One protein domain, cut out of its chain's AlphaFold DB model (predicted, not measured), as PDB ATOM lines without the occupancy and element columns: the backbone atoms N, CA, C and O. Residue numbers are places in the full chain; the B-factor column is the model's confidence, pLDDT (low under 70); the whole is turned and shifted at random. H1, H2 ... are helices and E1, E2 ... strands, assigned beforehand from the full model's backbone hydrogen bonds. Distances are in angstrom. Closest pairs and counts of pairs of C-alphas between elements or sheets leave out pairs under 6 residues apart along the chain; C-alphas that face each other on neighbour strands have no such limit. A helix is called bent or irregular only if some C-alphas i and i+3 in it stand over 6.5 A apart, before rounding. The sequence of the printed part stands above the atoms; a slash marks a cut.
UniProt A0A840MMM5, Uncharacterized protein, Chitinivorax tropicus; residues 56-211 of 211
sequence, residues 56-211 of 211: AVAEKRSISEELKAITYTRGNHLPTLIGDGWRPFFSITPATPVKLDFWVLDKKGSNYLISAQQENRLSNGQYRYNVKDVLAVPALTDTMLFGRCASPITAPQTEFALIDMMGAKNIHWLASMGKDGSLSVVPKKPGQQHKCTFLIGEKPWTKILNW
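AT A GLANCE: This is residues 56 to 211 of the 211 residues of an uncharacterized protein of Chitinivorax tropicus (UniProt A0A840MMM5). Two strand lobes stand side by side along the longest axis: a six-stranded sheet folded back on itself, E9 E8 E7 facing E10 E11, and a five-stranded sheet curled like part of a barrel. The two sheets are partly face to face, and the one helix, H1, packs on E5 of the curled sheet. The printed part has 156 residues, with H1 first and then E1 to E11; the class is mostly strand. Both sheets are antiparallel, in the orders E9 E8 E7 E6 E10 E11 and E1 E5 E4 E3 E2. The whole is compact, with a radius of gyration of the C-alphas of 15.3 A and spans of 47 by 30 by 29 A.

IN THESE COORDINATES: In the larger sheet, E6 is residues 144 to 150, E7 159 to 164, E8 171 to 177, E9 183 to 185, E10 193 to 200 with 20.9 A, and E11 203 to 210 with 22.2 A from first to last C-alpha. E11 ends at C-alpha 210, (158.677, 297.637, 221.943). In the other sheet, E1 is residues 71 to 73, E2 86 to 92, E3 100 to 107 with 21.4 A, E4 110 to 121 with 29.6 A, and E5 126 to 137 with 27.0 A. E4 bends by 61 degrees at residue 117 and E5 by 74 degrees at residue 132. H1, residues 56 to 67, begins at C-alpha 56, (137.726, 310.891, 211.119), and measures 16.3 A.

HOW THE PARTS SIT: The larger sheet is strongly twisted and is a folded sheet, one sheet bent back into two leaves, with E6 as the hinge. E6 E7 E8 E9 form a meander, each strand the antiparallel neighbour of the one before, as do E2 E3 E4 E5. N 147 and O 161 of E6 and E7 are 2.9 A apart, and N 148 and O 197 of E6 and E10 2.9 A, within hydrogen-bond range. E8 and E11 have 2 pairs of C-alphas within 8 A, the closest those of Ile 171 and Asn 210, 6.2 A apart. The two sheets form a sandwich, two sheets face to face, their strands at 50 degrees. Across it, E5 and E9 touch, with the closest C-alphas, those of Asp 133 and Leu 183, 5.9 A apart. In the hairpin E4 and E5, N 113 and O 135 are within range at 2.8 A; for E1 and E5, N 72 and O 127 are at 2.9 A. H1 is on the curled sheet at a height over the sheet of 8.4 A, along the strands, at 18 degrees to E5 on the local plane. The closest C-alphas of H1 and E5 are those of Lys 60 and Val 134, 5.8 A apart. In H1 every O i to N i+4 pair is within hydrogen-bond range.

THE WHOLE: The C-alphas farthest apart, those of Ser 123 and Pro 190, are 49.8 A apart. The printed part has no cut. The link E1 to E2, residues 74 to 85, is long. The mean pLDDT of the printed part is 80.5; 26 residues are under 70, among them residues 73 to 80 and 93 to 98.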
ATOM      1  N   ALA A  56     136.469 311.374 211.700       74.75
ATOM      2  CA  ALA A  56     137.726 310.891 211.119       74.75
ATOM      3  C   ALA A  56     137.596 310.416 209.654       74.75
ATOM      4  O   ALA A  56     138.510 310.592 208.851       74.75
ATOM      5  N   VAL A  57     136.455 309.826 209.280       73.50
ATOM      6  CA  VAL A  57     136.179 309.378 207.903       73.50
ATOM      7  C   VAL A  57     135.910 310.578 206.995       73.50
ATOM      8  O   VAL A  57     136.384 310.609 205.858       73.50
ATOM      9  N   ALA A  58     135.172 311.571 207.495       73.69
ATOM     10  CA  ALA A  58     134.915 312.812 206.771       73.69
ATOM     11  C   ALA A  58     136.214 313.599 206.526       73.69
ATOM     12  O   ALA A  58     136.463 314.033 205.401       73.69
ATOM     13  N   GLU A  59     137.075 313.701 207.541       84.00
ATOM     14  CA  GLU A  59     138.386 314.349 207.451       84.00
ATOM     15  C   GLU A  59     139.303 313.638 206.450       84.00
ATOM     16  O   GLU A  59     139.788 314.262 205.507       84.00
ATOM     17  N   LYS A  60     139.466 312.314 206.582       84.94
ATOM     18  CA  LYS A  60     140.244 311.496 205.640       84.94
ATOM     19  C   LYS A  60     139.785 311.707 204.199       84.94
ATOM     20  O   LYS A  60     140.619 311.868 203.307       84.94
ATOM     21  N   ARG A  61     138.469 311.741 203.962       80.81
ATOM     22  CA  ARG A  61     137.911 311.996 202.630       80.81
ATOM     23  C   ARG A  61     138.244 313.404 202.146       80.81
ATOM     24  O   ARG A  61     138.735 313.535 201.034       80.81
ATOM     25  N   SER A  62     138.015 314.427 202.968       84.94
ATOM     26  CA  SER A  62     138.306 315.824 202.619       84.94
ATOM     27  C   SER A  62     139.771 316.021 202.237       84.94
ATOM     28  O   SER A  62     140.063 316.638 201.217       84.94
ATOM     29  N   ILE A  63     140.690 315.462 203.026       86.00
ATOM     30  CA  ILE A  63     142.127 315.558 202.768       86.00
ATOM     31  C   ILE A  63     142.499 314.795 201.503       86.00
ATOM     32  O   ILE A  63     143.242 315.308 200.674       86.00
ATOM     33  N   SER A  64     141.959 313.587 201.324       83.94
ATOM     34  CA  SER A  64     142.208 312.806 200.112       83.94
ATOM     35  C   SER A  64     141.771 313.572 198.868       83.94
ATOM     36  O   SER A  64     142.535 313.623 197.918       83.94
ATOM     37  N   GLU A  65     140.581 314.187 198.873       84.81
ATOM     38  CA  GLU A  65     140.095 315.014 197.757       84.81
ATOM     39  C   GLU A  65     140.992 316.223 197.490       84.81
ATOM     40  O   GLU A  65     141.282 316.521 196.340       84.81
ATOM     41  N   GLU A  66     141.454 316.907 198.532       84.19
ATOM     42  CA  GLU A  66     142.315 318.077 198.371       84.19
ATOM     43  C   GLU A  66     143.700 317.715 197.826       84.19
ATOM     44  O   GLU A  66     144.272 318.441 197.015       84.19
ATOM     45  N   LEU A  67     144.222 316.564 198.248       82.00
ATOM     46  CA  LEU A  67     145.502 316.058 197.779       82.00
ATOM     47  C   LEU A  67     145.405 315.367 196.403       82.00
ATOM     48  O   LEU A  67     146.434 315.006 195.818       82.00
ATOM     49  N   LYS A  68     144.195 315.167 195.855       75.25
ATOM     50  CA  LYS A  68     144.037 314.638 194.493       75.25
ATOM     51  C   LYS A  68     144.657 315.609 193.497       75.25
ATOM     52  O   LYS A  68     144.485 316.817 193.571       75.25
ATOM     53  N   ALA A  69     145.340 315.040 192.509       67.25
ATOM     54  CA  ALA A  69     145.989 315.757 191.412       67.25
ATOM     55  C   ALA A  69     147.248 316.569 191.762       67.25
ATOM     56  O   ALA A  69     147.796 317.219 190.867       67.25
ATOM     57  N   ILE A  70     147.767 316.451 192.986       75.81
ATOM     58  CA  ILE A  70     149.083 316.984 193.346       75.81
ATOM     59  C   ILE A  70     150.177 316.384 192.456       75.81
ATOM     60  O   ILE A  70     150.166 315.187 192.134       75.81
ATOM     61  N   THR A  71     151.125 317.231 192.054       74.00
ATOM     62  CA  THR A  71     152.261 316.863 191.211       74.00
ATOM     63  C   THR A  71     153.571 316.883 191.989       74.00
ATOM     64  O   THR A  71     153.776 317.692 192.884       74.00
ATOM     65  N   TYR A  72     154.495 315.991 191.648       71.38
ATOM     66  CA  TYR A  72     155.781 315.888 192.336       71.38
ATOM     67  C   TYR A  72     156.875 315.339 191.435       71.38
ATOM     68  O   TYR A  72     156.597 314.733 190.402       71.38
ATOM     69  N   THR A  73     158.123 315.469 191.874       69.06
ATOM     70  CA  THR A  73     159.265 314.774 191.275       69.06
ATOM     71  C   THR A  73     159.578 313.519 192.081       69.06
ATOM     72  O   THR A  73     159.797 313.596 193.289       69.06
ATOM     73  N   ARG A  74     159.605 312.356 191.424       64.31
ATOM     74  CA  ARG A  74     159.804 311.063 192.095       64.31
ATOM     75  C   ARG A  74     161.231 310.874 192.602       64.31
ATOM     76  O   ARG A  74     162.190 311.241 191.931       64.31
ATOM     77  N   GLY A  75     161.354 310.231 193.761       59.34
ATOM     78  CA  GLY A  75     162.616 309.869 194.401       59.34
ATOM     79  C   GLY A  75     162.498 309.942 195.921       59.34
ATOM     80  O   GLY A  75     161.407 310.130 196.449       59.34
ATOM     81  N   ASN A  76     163.628 309.870 196.627       56.78
ATOM     82  CA  ASN A  76     163.696 310.099 198.080       56.78
ATOM     83  C   ASN A  76     163.581 311.595 198.440       56.78
ATOM     84  O   ASN A  76     164.099 312.045 199.461       56.78
ATOM     85  N   HIS A  77     162.968 312.384 197.562       64.44
ATOM     86  CA  HIS A  77     162.819 313.817 197.717       64.44
ATOM     87  C   HIS A  77     161.418 314.118 198.228       64.44
ATOM     88  O   HIS A  77     160.440 313.474 197.847       64.44
ATOM     89  N   LEU A  78     161.332 315.115 199.101       69.50
ATOM     90  CA  LEU A  78     160.051 315.650 199.521       69.50
ATOM     91  C   LEU A  78     159.338 316.254 198.297       69.50
ATOM     92  O   LEU A  78     159.997 316.912 197.484       69.50
ATOM     93  N   PRO A  79     158.022 316.046 198.140       68.62
ATOM     94  CA  PRO A  79     157.298 316.637 197.030       68.62
ATOM     95  C   PRO A  79     157.348 318.164 197.158       68.62
ATOM     96  O   PRO A  79     157.019 318.717 198.199       68.62
ATOM     97  N   THR A  80     157.785 318.871 196.122       68.94
ATOM     98  CA  THR A  80     157.991 320.329 196.201       68.94
ATOM     99  C   THR A  80     156.717 321.141 195.970       68.94
ATOM    100  O   THR A  80     156.683 322.324 196.295       68.94
ATOM    101  N   LEU A  81     155.670 320.525 195.420       71.19
ATOM    102  CA  LEU A  81     154.409 321.168 195.064       71.19
ATOM    103  C   LEU A  81     153.266 320.328 195.641       71.19
ATOM    104  O   LEU A  81     152.888 319.351 195.021       71.19
ATOM    105  N   ILE A  82     152.736 320.654 196.825       73.44
ATOM    106  CA  ILE A  82     151.703 319.840 197.522       73.44
ATOM    107  C   ILE A  82     150.363 320.590 197.636       73.44
ATOM    108  O   ILE A  82     149.482 320.241 198.410       73.44
ATOM    109  N   GLY A  83     150.171 321.629 196.826       72.62
ATOM    110  CA  GLY A  83     149.024 322.522 196.975       72.62
ATOM    111  C   GLY A  83     149.149 323.440 198.195       72.62
ATOM    112  O   GLY A  83     150.132 323.404 198.942       72.62
ATOM    113  N   ASP A  84     148.163 324.313 198.365       79.56
ATOM    114  CA  ASP A  84     148.274 325.451 199.274       79.56
ATOM    115  C   ASP A  84     148.240 325.042 200.753       79.56
ATOM    116  O   ASP A  84     147.315 324.386 201.237       79.56
ATOM    117  N   GLY A  85     149.250 325.485 201.506       82.88
ATOM    118  CA  GLY A  85     149.331 325.293 202.957       82.88
ATOM    119  C   GLY A  85     149.776 323.900 203.411       82.88
ATOM    120  O   GLY A  85     149.841 323.669 204.621       82.88
ATOM    121  N   TRP A  86     150.109 323.003 202.480       86.69
ATOM    122  CA  TRP A  86     150.726 321.713 202.777       86.69
ATOM    123  C   TRP A  86     152.242 321.827 202.821       86.69
ATOM    124  O   TRP A  86     152.867 322.429 201.947       86.69
ATOM    125  N   ARG A  87     152.850 321.208 203.831       86.88
ATOM    126  CA  ARG A  87     154.304 321.186 203.990       86.88
ATOM    127  C   ARG A  87     154.784 319.751 204.151       86.88
ATOM    128  O   ARG A  87     154.367 319.085 205.096       86.88
ATOM    129  N   PRO A  88     155.652 319.245 203.265       81.19
ATOM    130  CA  PRO A  88     156.232 317.933 203.471       81.19
ATOM    131  C   PRO A  88     157.264 317.993 204.591       81.19
ATOM    132  O   PRO A  88     158.149 318.845 204.598       81.19
ATOM    133  N   PHE A  89     157.153 317.062 205.527       77.44
ATOM    134  CA  PHE A  89     158.065 316.955 206.659       77.44
ATOM    135  C   PHE A  89     159.058 315.809 206.467       77.44
ATOM    136  O   PHE A  89     160.240 315.932 206.780       77.44
ATOM    137  N   PHE A  90     158.587 314.686 205.924       76.62
ATOM    138  CA  PHE A  90     159.391 313.477 205.809       76.62
ATOM    139  C   PHE A  90     158.923 312.614 204.636       76.62
ATOM    140  O   PHE A  90     157.723 312.510 204.387       76.62
ATOM    141  N   SER A  91     159.857 311.983 203.922       76.38
ATOM    142  CA  SER A  91     159.550 310.962 202.917       76.38
ATOM    143  C   SER A  91     159.988 309.608 203.440       76.38
ATOM    144  O   SER A  91     161.085 309.465 203.983       76.38
ATOM    145  N   ILE A  92     159.122 308.616 203.270       74.44
ATOM    146  CA  ILE A  92     159.396 307.249 203.676       74.44
ATOM    147  C   ILE A  92     159.416 306.380 202.431       74.44
ATOM    148  O   ILE A  92     158.383 305.967 201.914       74.44
ATOM    149  N   THR A  93     160.609 306.060 201.950       66.88
ATOM    150  CA  THR A  93     160.763 305.043 200.908       66.88
ATOM    151  C   THR A  93     160.447 303.690 201.536       66.88
ATOM    152  O   THR A  93     161.083 303.372 202.534       66.88
ATOM    153  N   PRO A  94     159.511 302.872 201.038       63.62
ATOM    154  CA  PRO A  94     159.292 301.522 201.562       63.62
ATOM    155  C   PRO A  94     160.473 300.587 201.224       63.62
ATOM    156  O   PRO A  94     161.305 300.890 200.369       63.62
ATOM    157  N   ALA A  95     160.595 299.447 201.920       58.62
ATOM    158  CA  ALA A  95     161.656 298.455 201.636       58.62
ATOM    159  C   ALA A  95     161.449 297.757 200.299       58.62
ATOM    160  O   ALA A  95     162.401 297.374 199.624       58.62
ATOM    161  N   THR A  96     160.186 297.538 199.965       59.19
ATOM    162  CA  THR A  96     159.772 296.900 198.733       59.19
ATOM    163  C   THR A  96     159.587 297.944 197.645       59.19
ATOM    164  O   THR A  96     159.098 299.038 197.928       59.19
ATOM    165  N   PRO A  97     159.904 297.604 196.385       54.88
ATOM    166  CA  PRO A  97     159.564 298.422 195.230       54.88
ATOM    167  C   PRO A  97     158.054 298.333 194.982       54.88
ATOM    168  O   PRO A  97     157.583 297.735 194.018       54.88
ATOM    169  N   VAL A  98     157.264 298.881 195.900       62.06
ATOM    170  CA  VAL A  98     155.840 299.094 195.683       62.06
ATOM    171  C   VAL A  98     155.718 300.336 194.802       62.06
ATOM    172  O   VAL A  98     156.507 301.271 194.922       62.06
ATOM    173  N   LYS A  99     154.723 300.390 193.909       75.06
ATOM    174  CA  LYS A  99     154.383 301.615 193.150       75.06
ATOM    175  C   LYS A  99     153.751 302.699 194.047       75.06
ATOM    176  O   LYS A  99     152.971 303.512 193.555       75.06
ATOM    177  N   LEU A 100     154.018 302.637 195.348       81.00
ATOM    178  CA  LEU A 100     153.503 303.524 196.368       81.00
ATOM    179  C   LEU A 100     154.667 304.289 196.961       81.00
ATOM    180  O   LEU A 100     155.689 303.702 197.319       81.00
ATOM    181  N   ASP A 101     154.460 305.580 197.096       81.25
ATOM    182  CA  ASP A 101     155.350 306.453 197.821       81.25
ATOM    183  C   ASP A 101     154.608 306.972 199.073       81.25
ATOM    184  O   ASP A 101     153.370 306.999 199.114       81.25
ATOM    185  N   PHE A 102     155.368 307.343 200.107       84.62
ATOM    186  CA  PHE A 102     154.824 307.754 201.402       84.62
ATOM    187  C   PHE A 102     155.457 309.052 201.885       84.62
ATOM    188  O   PHE A 102     156.683 309.215 201.831       84.62
ATOM    189  N   TRP A 103     154.628 309.936 202.436       86.44
ATOM    190  CA  TRP A 103     155.089 311.157 203.098       86.44
ATOM    191  C   TRP A 103     154.328 311.413 204.372       86.44
ATOM    192  O   TRP A 103     153.161 311.052 204.506       86.44
ATOM    193  N   VAL A 104     154.998 312.121 205.265       88.31
ATOM    194  CA  VAL A 104     154.348 312.835 206.347       88.31
ATOM    195  C   VAL A 104     154.223 314.287 205.916       88.31
ATOM    196  O   VAL A 104     155.231 314.926 205.595       88.31
ATOM    197  N   LEU A 105     152.992 314.783 205.879       88.81
ATOM    198  CA  LEU A 105     152.668 316.157 205.535       88.81
ATOM    199  C   LEU A 105     152.068 316.871 206.743       88.81
ATOM    200  O   LEU A 105     151.225 316.309 207.437       88.81
ATOM    201  N   ASP A 106     152.468 318.118 206.945       90.06
ATOM    202  CA  ASP A 106     151.832 319.042 207.874       90.06
ATOM    203  C   ASP A 106     150.834 319.936 207.130       90.06
ATOM    204  O   ASP A 106     151.124 320.456 206.047       90.06
ATOM    205  N   LYS A 107     149.679 320.152 207.757       89.62
ATOM    206  CA  LYS A 107     148.720 321.180 207.378       89.62
ATOM    207  C   LYS A 107     148.162 321.851 208.622       89.62
ATOM    208  O   LYS A 107     147.411 321.253 209.388       89.62
ATOM    209  N   LYS A 108     148.486 323.138 208.779       88.50
ATOM    210  CA  LYS A 108     148.019 323.983 209.896       88.50
ATOM    211  C   LYS A 108     148.317 323.378 211.285       88.50
ATOM    212  O   LYS A 108     147.543 323.589 212.210       88.50
ATOM    213  N   GLY A 109     149.430 322.653 211.435       85.88
ATOM    214  CA  GLY A 109     149.837 322.020 212.693       85.88
ATOM    215  C   GLY A 109     149.348 320.580 212.871       85.88
ATOM    216  O   GLY A 109     149.761 319.921 213.826       85.88
ATOM    217  N   SER A 110     148.502 320.077 211.969       90.44
ATOM    218  CA  SER A 110     148.088 318.673 211.934       90.44
ATOM    219  C   SER A 110     148.980 317.874 210.993       90.44
ATOM    220  O   SER A 110     149.242 318.302 209.870       90.44
ATOM    221  N   ASN A 111     149.402 316.688 211.428       91.12
ATOM    222  CA  ASN A 111     150.297 315.821 210.668       91.12
ATOM    223  C   ASN A 111     149.535 314.630 210.089       91.12
ATOM    224  O   ASN A 111     148.719 314.008 210.770       91.12
ATOM    225  N   TYR A 112     149.844 314.276 208.846       91.88
ATOM    226  CA  TYR A 112     149.191 313.188 208.131       91.88
ATOM    227  C   TYR A 112     150.218 312.324 207.413       91.88
ATOM    228  O   TYR A 112     151.059 312.830 206.673       91.88
ATOM    229  N   LEU A 113     150.128 311.012 207.605       91.31
ATOM    230  CA  LEU A 113     150.820 310.019 206.804       91.31
ATOM    231  C   LEU A 113     149.975 309.746 205.564       91.31
ATOM    232  O   LEU A 113     148.813 309.352 205.667       91.31
ATOM    233  N   ILE A 114     150.571 309.936 204.397       90.12
ATOM    234  CA  ILE A 114     149.925 309.764 203.102       90.12
ATOM    235  C   ILE A 114     150.541 308.562 202.407       90.12
ATOM    236  O   ILE A 114     151.765 308.460 202.321       90.12
ATOM    237  N   SER A 115     149.695 307.683 201.877       88.69
ATOM    238  CA  SER A 115     150.089 306.721 200.856       88.69
ATOM    239  C   SER A 115     149.571 307.206 199.516       88.69
ATOM    240  O   SER A 115     148.371 307.461 199.372       88.69
ATOM    241  N   ALA A 116     150.443 307.314 198.518       85.62
ATOM    242  CA  ALA A 116     149.997 307.616 197.169       85.62
ATOM    243  C   ALA A 116     150.650 306.727 196.124       85.62
ATOM    244  O   ALA A 116     151.803 306.320 196.232       85.62
ATOM    245  N   GLN A 117     149.878 306.454 195.078       84.00
ATOM    246  CA  GLN A 117     150.319 305.744 193.896       84.00
ATOM    247  C   GLN A 117     150.635 306.733 192.783       84.00
ATOM    248  O   GLN A 117     149.899 307.691 192.551       84.00
ATOM    249  N   GLN A 118     151.702 306.456 192.047       79.44
ATOM    250  CA  GLN A 118     152.010 307.171 190.817       79.44
ATOM    251  C   GLN A 118     150.950 306.855 189.741       79.44
ATOM    252  O   GLN A 118     150.782 305.687 189.386       79.44
ATOM    253  N   GLU A 119     150.270 307.867 189.190       78.25
ATOM    254  CA  GLU A 119     149.343 307.678 188.059       78.25
ATOM    255  C   GLU A 119     150.057 307.846 186.723       78.25
ATOM    256  O   GLU A 119     150.348 306.877 186.029       78.25
ATOM    257  N   ASN A 120     150.373 309.093 186.379       75.19
ATOM    258  CA  ASN A 120     150.872 309.472 185.067       75.19
ATOM    259  C   ASN A 120     152.181 310.233 185.209       75.19
ATOM    260  O   ASN A 120     152.329 311.082 186.091       75.19
ATOM    261  N   ARG A 121     153.122 309.941 184.309       76.00
ATOM    262  CA  ARG A 121     154.317 310.758 184.124       76.00
ATOM    263  C   ARG A 121     153.926 312.000 183.327       76.00
ATOM    264  O   ARG A 121     153.417 311.885 182.216       76.00
ATOM    265  N   LEU A 122     154.164 313.164 183.904       76.31
ATOM    266  CA  LEU A 122     154.067 314.458 183.245       76.31
ATOM    267  C   LEU A 122     155.401 314.789 182.553       76.31
ATOM    268  O   LEU A 122     156.411 314.092 182.716       76.31
ATOM    269  N   SER A 123     155.422 315.871 181.775       76.69
ATOM    270  CA  SER A 123     156.665 316.438 181.245       76.69
ATOM    271  C   SER A 123     157.655 316.752 182.379       76.69
ATOM    272  O   SER A 123     157.259 317.002 183.516       76.69
ATOM    273  N   ASN A 124     158.956 316.741 182.079       75.38
ATOM    274  CA  ASN A 124     160.034 317.100 183.018       75.38
ATOM    275  C   ASN A 124     160.229 316.144 184.211       75.38
ATOM    276  O   ASN A 124     160.792 316.532 185.228       75.38
ATOM    277  N   GLY A 125     159.787 314.885 184.102       72.25
ATOM    278  CA  GLY A 125     160.003 313.887 185.164       72.25
ATOM    279  C   GLY A 125     159.121 314.092 186.398       72.25
ATOM    280  O   GLY A 125     159.370 313.478 187.434       72.25
ATOM    281  N   GLN A 126     158.090 314.930 186.275       77.12
ATOM    282  CA  GLN A 126     157.048 315.061 187.278       77.12
ATOM    283  C   GLN A 126     156.016 313.943 187.135       77.12
ATOM    284  O   GLN A 126     155.848 313.348 186.071       77.12
ATOM    285  N   TYR A 127     155.298 313.670 188.210       77.38
ATOM    286  CA  TYR A 127     154.262 312.658 188.283       77.38
ATOM    287  C   TYR A 127     153.048 313.228 188.997       77.38
ATOM    288  O   TYR A 127     153.187 314.069 189.881       77.38
ATOM    289  N   ARG A 128     151.858 312.766 188.616       78.75
ATOM    290  CA  ARG A 128     150.625 313.030 189.364       78.75
ATOM    291  C   ARG A 128     150.359 311.888 190.338       78.75
ATOM    292  O   ARG A 128     150.491 310.719 189.959       78.75
ATOM    293  N   TYR A 129     149.968 312.229 191.561       77.00
ATOM    294  CA  TYR A 129     149.555 311.248 192.555       77.00
ATOM    295  C   TYR A 129     148.078 310.882 192.473       77.00
ATOM    296  O   TYR A 129     147.211 311.737 192.289       77.00
ATOM    297  N   ASN A 130     147.822 309.611 192.772       83.44
ATOM    298  CA  ASN A 130     146.569 309.131 193.327       83.44
ATOM    299  C   ASN A 130     146.767 308.859 194.815       83.44
ATOM    300  O   ASN A 130     147.427 307.879 195.174       83.44
ATOM    301  N   VAL A 131     146.211 309.706 195.676       87.31
ATOM    302  CA  VAL A 131     146.196 309.425 197.112       87.31
ATOM    303  C   VAL A 131     145.346 308.184 197.363       87.31
ATOM    304  O   VAL A 131     144.157 308.158 197.051       87.31
ATOM    305  N   LYS A 132     145.976 307.144 197.910       88.44
ATOM    306  CA  LYS A 132     145.312 305.896 198.296       88.44
ATOM    307  C   LYS A 132     144.709 306.001 199.674       88.44
ATOM    308  O   LYS A 132     143.574 305.580 199.878       88.44
ATOM    309  N   ASP A 133     145.477 306.552 200.603       90.62
ATOM    310  CA  ASP A 133     145.051 306.660 201.982       90.62
ATOM    311  C   ASP A 133     145.762 307.807 202.708       90.62
ATOM    312  O   ASP A 133     146.863 308.223 202.342       90.62
ATOM    313  N   VAL A 134     145.099 308.298 203.748       92.06
ATOM    314  CA  VAL A 134     145.504 309.360 204.655       92.06
ATOM    315  C   VAL A 134     145.252 308.861 206.069       92.06
ATOM    316  O   VAL A 134     144.134 308.477 206.418       92.06
ATOM    317  N   LEU A 135     146.283 308.916 206.902       92.88
ATOM    318  CA  LEU A 135     146.199 308.557 208.307       92.88
ATOM    319  C   LEU A 135     146.724 309.706 209.163       92.88
ATOM    320  O   LEU A 135     147.849 310.160 208.970       92.88
ATOM    321  N   ALA A 136     145.915 310.170 210.113       92.81
ATOM    322  CA  ALA A 136     146.346 311.185 211.064       92.81
ATOM    323  C   ALA A 136     147.517 310.665 211.909       92.81
ATOM    324  O   ALA A 136     147.516 309.516 212.366       92.81
ATOM    325  N   VAL A 137     148.504 311.527 212.122       91.00
ATOM    326  CA  VAL A 137     149.685 311.245 212.933       91.00
ATOM    327  C   VAL A 137     149.654 312.145 214.165       91.00
ATOM    328  O   VAL A 137     149.286 313.318 214.043       91.00
ATOM    329  N   PRO A 138     150.028 311.638 215.355       90.19
ATOM    330  CA  PRO A 138     150.141 312.473 216.541       90.19
ATOM    331  C   PRO A 138     151.034 313.694 216.313       90.19
ATOM    332  O   PRO A 138     151.916 313.693 215.451       90.19
ATOM    333  N   ALA A 139     150.795 314.734 217.110       86.00
ATOM    334  CA  ALA A 139     151.590 315.951 217.071       86.00
ATOM    335  C   ALA A 139     153.080 315.626 217.241       86.00
ATOM    336  O   ALA A 139     153.472 314.895 218.153       86.00
ATOM    337  N   LEU A 140     153.894 316.176 216.344       82.50
ATOM    338  CA  LEU A 140     155.336 315.996 216.372       82.50
ATOM    339  C   LEU A 140     155.947 316.919 217.418       82.50
ATOM    340  O   LEU A 140     155.557 318.078 217.550       82.50
ATOM    341  N   THR A 141     156.922 316.390 218.143       83.50
ATOM    342  CA  THR A 141     157.761 317.152 219.066       83.50
ATOM    343  C   THR A 141     159.213 317.036 218.621       83.50
ATOM    344  O   THR A 141     159.563 316.122 217.871       83.50
ATOM    345  N   ASP A 142     160.076 317.917 219.120       81.81
ATOM    346  CA  ASP A 142     161.501 317.942 218.760       81.81
ATOM    347  C   ASP A 142     162.254 316.654 219.149       81.81
ATOM    348  O   ASP A 142     163.366 316.404 218.686       81.81
ATOM    349  N   THR A 143     161.654 315.814 220.000       82.31
ATOM    350  CA  THR A 143     162.230 314.544 220.461       82.31
ATOM    351  C   THR A 143     161.718 313.340 219.679       82.31
ATOM    352  O   THR A 143     162.152 312.216 219.938       82.31
ATOM    353  N   MET A 144     160.799 313.542 218.734       84.62
ATOM    354  CA  MET A 144     160.173 312.456 217.996       84.62
ATOM    355  C   MET A 144     160.851 312.188 216.655       84.62
ATOM    356  O   MET A 144     161.176 313.102 215.903       84.62
ATOM    357  N   LEU A 145     161.013 310.906 216.325       84.69
ATOM    358  CA  LEU A 145     161.564 310.456 215.049       84.69
ATOM    359  C   LEU A 145     160.614 309.517 214.320       84.69
ATOM    360  O   LEU A 145     160.027 308.617 214.925       84.69
ATOM    361  N   PHE A 146     160.552 309.683 212.999       86.00
ATOM    362  CA  PHE A 146     159.911 308.722 212.114       86.00
ATOM    363  C   PHE A 146     160.871 307.617 211.701       86.00
ATOM    364  O   PHE A 146     162.009 307.865 211.298       86.00
ATOM    365  N   GLY A 147     160.381 306.385 211.751       84.50
ATOM    366  CA  GLY A 147     161.107 305.215 211.290       84.50
ATOM    367  C   GLY A 147     160.234 304.248 210.520       84.50
ATOM    368  O   GLY A 147     159.009 304.233 210.637       84.50
ATOM    369  N   ARG A 148     160.906 303.401 209.750       86.94
ATOM    370  CA  ARG A 148     160.307 302.241 209.098       86.94
ATOM    371  C   ARG A 148     160.450 301.053 210.013       86.94
ATOM    372  O   ARG A 148     161.571 300.722 210.381       86.94
ATOM    373  N   CYS A 149     159.361 300.391 210.335       87.06
ATOM    374  CA  CYS A 149     159.377 299.214 211.178       87.06
ATOM    375  C   CYS A 149     158.953 297.977 210.396       87.06
ATOM    376  O   CYS A 149     158.309 298.045 209.349       87.06
ATOM    377  N   ALA A 150     159.387 296.833 210.900       86.50
ATOM    378  CA  ALA A 150     158.828 295.546 210.556       86.50
ATOM    379  C   ALA A 150     158.615 294.767 211.847       86.50
ATOM    380  O   ALA A 150     159.550 294.597 212.639       86.50
ATOM    381  N   SER A 151     157.403 294.267 212.037       81.06
ATOM    382  CA  SER A 151     157.151 293.203 212.991       81.06
ATOM    383  C   SER A 151     157.889 291.935 212.535       81.06
ATOM    384  O   SER A 151     157.978 291.661 211.338       81.06
ATOM    385  N   PRO A 152     158.414 291.122 213.465       70.56
ATOM    386  CA  PRO A 152     159.039 289.840 213.144       70.56
ATOM    387  C   PRO A 152     158.063 288.854 212.480       70.56
ATOM    388  O   PRO A 152     158.500 287.891 211.861       70.56
ATOM    389  N   ILE A 153     156.752 289.100 212.597       68.06
ATOM    390  CA  ILE A 153     155.685 288.280 212.013       68.06
ATOM    391  C   ILE A 153     155.346 288.750 210.587       68.06
ATOM    392  O   ILE A 153     154.961 287.946 209.742       68.06
ATOM    393  N   THR A 154     155.501 290.046 210.296       60.53
ATOM    394  CA  THR A 154     155.182 290.642 208.991       60.53
ATOM    395  C   THR A 154     156.463 291.031 208.249       60.53
ATOM    396  O   THR A 154     157.106 292.029 208.567       60.53
ATOM    397  N   ALA A 155     156.839 290.272 207.222       54.41
ATOM    398  CA  ALA A 155     157.788 290.747 206.212       54.41
ATOM    399  C   ALA A 155     157.078 291.700 205.226       54.41
ATOM    400  O   ALA A 155     155.869 291.536 205.034       54.41
ATOM    401  N   PRO A 156     157.775 292.553 204.443       64.44
ATOM    402  CA  PRO A 156     158.901 293.459 204.730       64.44
ATOM    403  C   PRO A 156     158.431 294.747 205.459       64.44
ATOM    404  O   PRO A 156     157.311 294.772 205.944       64.44
ATOM    405  N   GLN A 157     159.266 295.797 205.580       63.97
ATOM    406  CA  GLN A 157     158.945 297.043 206.316       63.97
ATOM    407  C   GLN A 157     157.743 297.805 205.728       63.97
ATOM    408  O   GLN A 157     157.910 298.729 204.929       63.97
ATOM    409  N   THR A 158     156.546 297.391 206.125       77.38
ATOM    410  CA  THR A 158     155.255 298.006 205.808       77.38
ATOM    411  C   THR A 158     154.721 298.831 206.971       77.38
ATOM    412  O   THR A 158     153.609 299.346 206.886       77.38
ATOM    413  N   GLU A 159     155.478 298.943 208.061       88.81
ATOM    414  CA  GLU A 159     155.067 299.694 209.235       88.81
ATOM    415  C   GLU A 159     155.839 301.005 209.356       88.81
ATOM    416  O   GLU A 159     157.011 301.118 208.979       88.81
ATOM    417  N   PHE A 160     155.173 301.995 209.932       89.50
ATOM    418  CA  PHE A 160     155.679 303.340 210.149       89.50
ATOM    419  C   PHE A 160     155.530 303.673 211.622       89.50
ATOM    420  O   PHE A 160     154.433 303.561 212.167       89.50
ATOM    421  N   ALA A 161     156.620 304.074 212.261       90.50
ATOM    422  CA  ALA A 161     156.625 304.388 213.679       90.50
ATOM    423  C   ALA A 161     157.015 305.832 213.937       90.50
ATOM    424  O   ALA A 161     157.924 306.357 213.295       90.50
ATOM    425  N   LEU A 162     156.376 306.408 214.949       90.50
ATOM    426  CA  LEU A 162     156.828 307.595 215.652       90.50
ATOM    427  C   LEU A 162     157.427 307.153 216.983       90.50
ATOM    428  O   LEU A 162     156.779 306.424 217.738       90.50
ATOM    429  N   ILE A 163     158.650 307.573 217.280       88.00
ATOM    430  CA  ILE A 163     159.366 307.184 218.500       88.00
ATOM    431  C   ILE A 163     159.831 308.408 219.239       88.00
ATOM    432  O   ILE A 163     160.398 309.310 218.636       88.00
ATOM    433  N   ASP A 164     159.648 308.382 220.549       85.19
ATOM    434  CA  ASP A 164     160.218 309.374 221.442       85.19
ATOM    435  C   ASP A 164     161.655 308.978 221.819       85.19
ATOM    436  O   ASP A 164     161.900 307.943 222.450       85.19
ATOM    437  N   MET A 165     162.612 309.808 221.405       77.94
ATOM    438  CA  MET A 165     164.042 309.618 221.651       77.94
ATOM    439  C   MET A 165     164.461 309.926 223.087       77.94
ATOM    440  O   MET A 165     165.485 309.394 223.529       77.94
ATOM    441  N   MET A 166     163.704 310.771 223.793       76.81
ATOM    442  CA  MET A 166     164.022 311.203 225.159       76.81
ATOM    443  C   MET A 166     163.427 310.276 226.221       76.81
ATOM    444  O   MET A 166     163.994 310.144 227.304       76.81
ATOM    445  N   GLY A 167     162.321 309.599 225.912       65.88
ATOM    446  CA  GLY A 167     161.747 308.566 226.768       65.88
ATOM    447  C   GLY A 167     162.530 307.246 226.761       65.88
ATOM    448  O   GLY A 167     163.705 307.158 226.403       65.88
ATOM    449  N   ALA A 168     161.841 306.151 227.093       63.12
ATOM    450  CA  ALA A 168     162.391 304.788 227.085       63.12
ATOM    451  C   ALA A 168     162.775 304.257 225.679       63.12
ATOM    452  O   ALA A 168     163.049 303.067 225.521       63.12
ATOM    453  N   LYS A 169     162.812 305.124 224.654       72.00
ATOM    454  CA  LYS A 169     163.042 304.783 223.243       72.00
ATOM    455  C   LYS A 169     162.049 303.731 222.754       72.00
ATOM    456  O   LYS A 169     162.443 302.776 222.097       72.00
ATOM    457  N   ASN A 170     160.780 303.893 223.121       83.12
ATOM    458  CA  ASN A 170     159.686 303.022 222.700       83.12
ATOM    459  C   ASN A 170     158.921 303.649 221.535       83.12
ATOM    460  O   ASN A 170     158.987 304.858 221.303       83.12
ATOM    461  N   ILE A 171     158.168 302.816 220.827       89.56
ATOM    462  CA  ILE A 171     157.261 303.292 219.792       89.56
ATOM    463  C   ILE A 171     156.100 304.022 220.482       89.56
ATOM    464  O   ILE A 171     155.454 303.482 221.378       89.56
ATOM    465  N   HIS A 172     155.881 305.281 220.110       90.00
ATOM    466  CA  HIS A 172     154.796 306.127 220.614       90.00
ATOM    467  C   HIS A 172     153.546 306.018 219.737       90.00
ATOM    468  O   HIS A 172     152.422 306.054 220.233       90.00
ATOM    469  N   TRP A 173     153.747 305.814 218.437       92.75
ATOM    470  CA  TRP A 173     152.686 305.556 217.475       92.75
ATOM    471  C   TRP A 173     153.172 304.604 216.391       92.75
ATOM    472  O   TRP A 173     154.322 304.706 215.963       92.75
ATOM    473  N   LEU A 174     152.303 303.698 215.947       92.50
ATOM    474  CA  LEU A 174     152.611 302.708 214.925       92.50
ATOM    475  C   LEU A 174     151.457 302.604 213.930       92.50
ATOM    476  O   LEU A 174     150.299 302.437 214.314       92.50
ATOM    477  N   ALA A 175     151.789 302.633 212.648       92.56
ATOM    478  CA  ALA A 175     150.874 302.356 211.554       92.56
ATOM    479  C   ALA A 175     151.418 301.248 210.660       92.56
ATOM    480  O   ALA A 175     152.620 301.011 210.616       92.56
ATOM    481  N   SER A 176     150.525 300.586 209.935       89.69
ATOM    482  CA  SER A 176     150.850 299.570 208.941       89.69
ATOM    483  C   SER A 176     150.184 299.881 207.610       89.69
ATOM    484  O   SER A 176     149.120 300.505 207.555       89.69
ATOM    485  N   MET A 177     150.829 299.421 206.545       87.56
ATOM    486  CA  MET A 177     150.362 299.512 205.173       87.56
ATOM    487  C   MET A 177     149.797 298.166 204.709       87.56
ATOM    488  O   MET A 177     150.489 297.141 204.736       87.56
ATOM    489  N   GLY A 178     148.559 298.188 204.222       84.25
ATOM    490  CA  GLY A 178     147.941 297.090 203.489       84.25
ATOM    491  C   GLY A 178     148.518 296.926 202.079       84.25
ATOM    492  O   GLY A 178     149.196 297.797 201.539       84.25
ATOM    493  N   LYS A 179     148.234 295.793 201.428       82.12
ATOM    494  CA  LYS A 179     148.732 295.507 200.063       82.12
ATOM    495  C   LYS A 179     148.220 296.492 199.004       82.12
ATOM    496  O   LYS A 179     148.863 296.673 197.976       82.12
ATOM    497  N   ASP A 180     147.062 297.087 199.250       83.69
ATOM    498  CA  ASP A 180     146.390 298.076 198.408       83.69
ATOM    499  C   ASP A 180     146.855 299.521 198.672       83.69
ATOM    500  O   ASP A 180     146.422 300.440 197.977       83.69
ATOM    501  N   GLY A 181     147.752 299.723 199.643       82.44
ATOM    502  CA  GLY A 181     148.191 301.042 200.096       82.44
ATOM    503  C   GLY A 181     147.300 301.666 201.167       82.44
ATOM    504  O   GLY A 181     147.535 302.813 201.538       82.44
ATOM    505  N   SER A 182     146.309 300.931 201.683       88.81
ATOM    506  CA  SER A 182     145.538 301.373 202.847       88.81
ATOM    507  C   SER A 182     146.438 301.526 204.072       88.81
ATOM    508  O   SER A 182     147.380 300.756 204.278       88.81
ATOM    509  N   LEU A 183     146.151 302.533 204.891       90.62
ATOM    510  CA  LEU A 183     146.891 302.843 206.106       90.62
ATOM    511  C   LEU A 183     146.001 302.588 207.317       90.62
ATOM    512  O   LEU A 183     144.848 303.016 207.371       90.62
ATOM    513  N   SER A 184     146.546 301.907 208.321       91.75
ATOM    514  CA  SER A 184     145.837 301.658 209.577       91.75
ATOM    515  C   SER A 184     146.771 301.746 210.776       91.75
ATOM    516  O   SER A 184     147.945 301.390 210.689       91.75
ATOM    517  N   VAL A 185     146.246 302.221 211.908       92.69
ATOM    518  CA  VAL A 185     146.975 302.209 213.183       92.69
ATOM    519  C   VAL A 185     147.118 300.763 213.653       92.69
ATOM    520  O   VAL A 185     146.138 300.019 213.685       92.69
ATOM    521  N   VAL A 186     148.330 300.368 214.041       90.75
ATOM    522  CA  VAL A 186     148.592 299.038 214.599       90.75
ATOM    523  C   VAL A 186     148.224 299.050 216.083       90.75
ATOM    524  O   VAL A 186     148.788 299.842 216.836       90.75
ATOM    525  N   PRO A 187     147.322 298.177 216.560       89.81
ATOM    526  CA  PRO A 187     146.981 298.116 217.977       89.81
ATOM    527  C   PRO A 187     148.183 297.721 218.837       89.81
ATOM    528  O   PRO A 187     148.944 296.827 218.465       89.81
ATOM    529  N   LYS A 188     148.328 298.356 220.000       89.38
ATOM    530  CA  LYS A 188     149.382 298.032 220.966       89.38
ATOM    531  C   LYS A 188     149.133 296.671 221.606       89.38
ATOM    532  O   LYS A 188     148.053 296.430 222.145       89.38
ATOM    533  N   LYS A 189     150.136 295.792 221.571       86.19
ATOM    534  CA  LYS A 189     150.096 294.479 222.226       86.19
ATOM    535  C   LYS A 189     151.316 294.311 223.133       86.19
ATOM    536  O   LYS A 189     152.436 294.513 222.666       86.19
ATOM    537  N   PRO A 190     151.133 293.919 224.408       84.38
ATOM    538  CA  PRO A 190     152.250 293.717 225.324       84.38
ATOM    539  C   PRO A 190     153.293 292.742 224.767       84.38
ATOM    540  O   PRO A 190     152.947 291.672 224.270       84.38
ATOM    541  N   GLY A 191     154.570 293.118 224.858       83.94
ATOM    542  CA  GLY A 191     155.693 292.293 224.401       83.94
ATOM    543  C   GLY A 191     155.891 292.259 222.884       83.94
ATOM    544  O   GLY A 191     156.779 291.553 222.407       83.94
ATOM    545  N   GLN A 192     155.102 293.014 222.114       88.62
ATOM    546  CA  GLN A 192     155.291 293.104 220.675       88.62
ATOM    547  C   GLN A 192     156.538 293.935 220.358       88.62
ATOM    548  O   GLN A 192     156.658 295.095 220.751       88.62
ATOM    549  N   GLN A 193     157.475 293.321 219.641       90.00
ATOM    550  CA  GLN A 193     158.720 293.950 219.224       90.00
ATOM    551  C   GLN A 193     158.718 294.218 217.728       90.00
ATOM    552  O   GLN A 193     158.192 293.426 216.951       90.00
ATOM    553  N   HIS A 194     159.354 295.312 217.328       90.06
ATOM    554  CA  HIS A 194     159.486 295.711 215.936       90.06
ATOM    555  C   HIS A 194     160.926 296.109 215.643       90.06
ATOM    556  O   HIS A 194     161.571 296.816 216.421       90.06
ATOM    557  N   LYS A 195     161.440 295.670 214.495       89.62
ATOM    558  CA  LYS A 195     162.742 296.097 213.987       89.62
ATOM    559  C   LYS A 195     162.553 297.379 213.193       89.62
ATOM    560  O   LYS A 195     162.044 297.342 212.073       89.62
ATOM    561  N   CYS A 196     162.984 298.493 213.765       88.06
ATOM    562  CA  CYS A 196     162.802 299.816 213.198       88.06
ATOM    563  C   CYS A 196     164.115 300.392 212.668       88.06
ATOM    564  O   CYS A 196     165.145 300.311 213.336       88.06
ATOM    565  N   THR A 197     164.071 300.972 211.474       85.75
ATOM    566  CA  THR A 197     165.178 301.639 210.794       85.75
ATOM    567  C   THR A 197     164.860 303.120 210.618       85.75
ATOM    568  O   THR A 197     163.794 303.481 210.115       85.75
ATOM    569  N   PHE A 198     165.814 303.967 210.993       79.94
ATOM    570  CA  PHE A 198     165.732 305.422 210.964       79.94
ATOM    571  C   PHE A 198     166.793 305.975 210.030       79.94
ATOM    572  O   PHE A 198     167.949 305.546 210.070       79.94
ATOM    573  N   LEU A 199     166.409 306.950 209.217       67.69
ATOM    574  CA  LEU A 199     167.334 307.709 208.387       67.69
ATOM    575  C   LEU A 199     167.752 308.954 209.175       67.69
ATOM    576  O   LEU A 199     167.173 310.022 209.016       67.69
ATOM    577  N   ILE A 200     168.704 308.786 210.096       65.75
ATOM    578  CA  ILE A 200     169.300 309.886 210.865       65.75
ATOM    579  C   ILE A 200     170.708 310.102 210.306       65.75
ATOM    580  O   ILE A 200     171.606 309.298 210.553       65.75
ATOM    581  N   GLY A 201     170.901 311.171 209.532       60.22
ATOM    582  CA  GLY A 201     172.172 311.433 208.848       60.22
ATOM    583  C   GLY A 201     172.461 310.439 207.714       60.22
ATOM    584  O   GLY A 201     171.547 309.918 207.080       60.22
ATOM    585  N   GLU A 202     173.743 310.184 207.438       54.66
ATOM    586  CA  GLU A 202     174.174 309.381 206.280       54.66
ATOM    587  C   GLU A 202     174.031 307.863 206.473       54.66
ATOM    588  O   GLU A 202     174.006 307.116 205.493       54.66
ATOM    589  N   LYS A 203     173.943 307.378 207.719       70.75
ATOM    590  CA  LYS A 203     173.886 305.940 208.017       70.75
ATOM    591  C   LYS A 203     172.541 305.554 208.631       70.75
ATOM    592  O   LYS A 203     172.173 306.109 209.665       70.75
ATOM    593  N   PRO A 204     171.831 304.562 208.063       76.25
ATOM    594  CA  PRO A 204     170.594 304.078 208.652       76.25
ATOM    595  C   PRO A 204     170.875 303.454 210.021       76.25
ATOM    596  O   PRO A 204     171.676 302.527 210.151       76.25
ATOM    597  N   TRP A 205     170.186 303.936 211.050       81.06
ATOM    598  CA  TRP A 205     170.244 303.365 212.390       81.06
ATOM    599  C   TRP A 205     169.105 302.364 212.557       81.06
ATOM    600  O   TRP A 205     167.957 302.696 212.283       81.06
ATOM    601  N   THR A 206     169.397 301.129 212.972       86.75
ATOM    602  CA  THR A 206     168.373 300.085 213.151       86.75
ATOM    603  C   THR A 206     168.347 299.590 214.589       86.75
ATOM    604  O   THR A 206     169.393 299.272 215.150       86.75
ATOM    605  N   LYS A 207     167.151 299.487 215.178       87.88
ATOM    606  CA  LYS A 207     166.952 299.035 216.557       87.88
ATOM    607  C   LYS A 207     165.676 298.205 216.700       87.88
ATOM    608  O   LYS A 207     164.705 298.424 215.984       87.88
ATOM    609  N   ILE A 208     165.684 297.257 217.634       89.12
ATOM    610  CA  ILE A 208     164.483 296.533 218.063       89.12
ATOM    611  C   ILE A 208     163.816 297.338 219.178       89.12
ATOM    612  O   ILE A 208     164.466 297.654 220.177       89.12
ATOM    613  N   LEU A 209     162.549 297.693 218.981       89.50
ATOM    614  CA  LEU A 209     161.764 298.528 219.886       89.50
ATOM    615  C   LEU A 209     160.468 297.826 220.283       89.50
ATOM    616  O   LEU A 209     159.924 297.048 219.502       89.50
ATOM    617  N   ASN A 210     159.973 298.126 221.483       89.38
ATOM    618  CA  ASN A 210     158.677 297.637 221.943       89.38
ATOM    619  C   ASN A 210     157.561 298.574 221.466       89.38
ATOM    620  O   ASN A 210     157.739 299.801 221.491       89.38
ATOM    621  N   TRP A 211     156.430 297.984 221.074       89.56
ATOM    622  CA  TRP A 211     155.182 298.698 220.823       89.56
ATOM    623  C   TRP A 211     154.338 298.807 222.093       89.56
ATOM    624  O   TRP A 211     154.112 297.791 222.788       89.56
TER     625      TRP A 211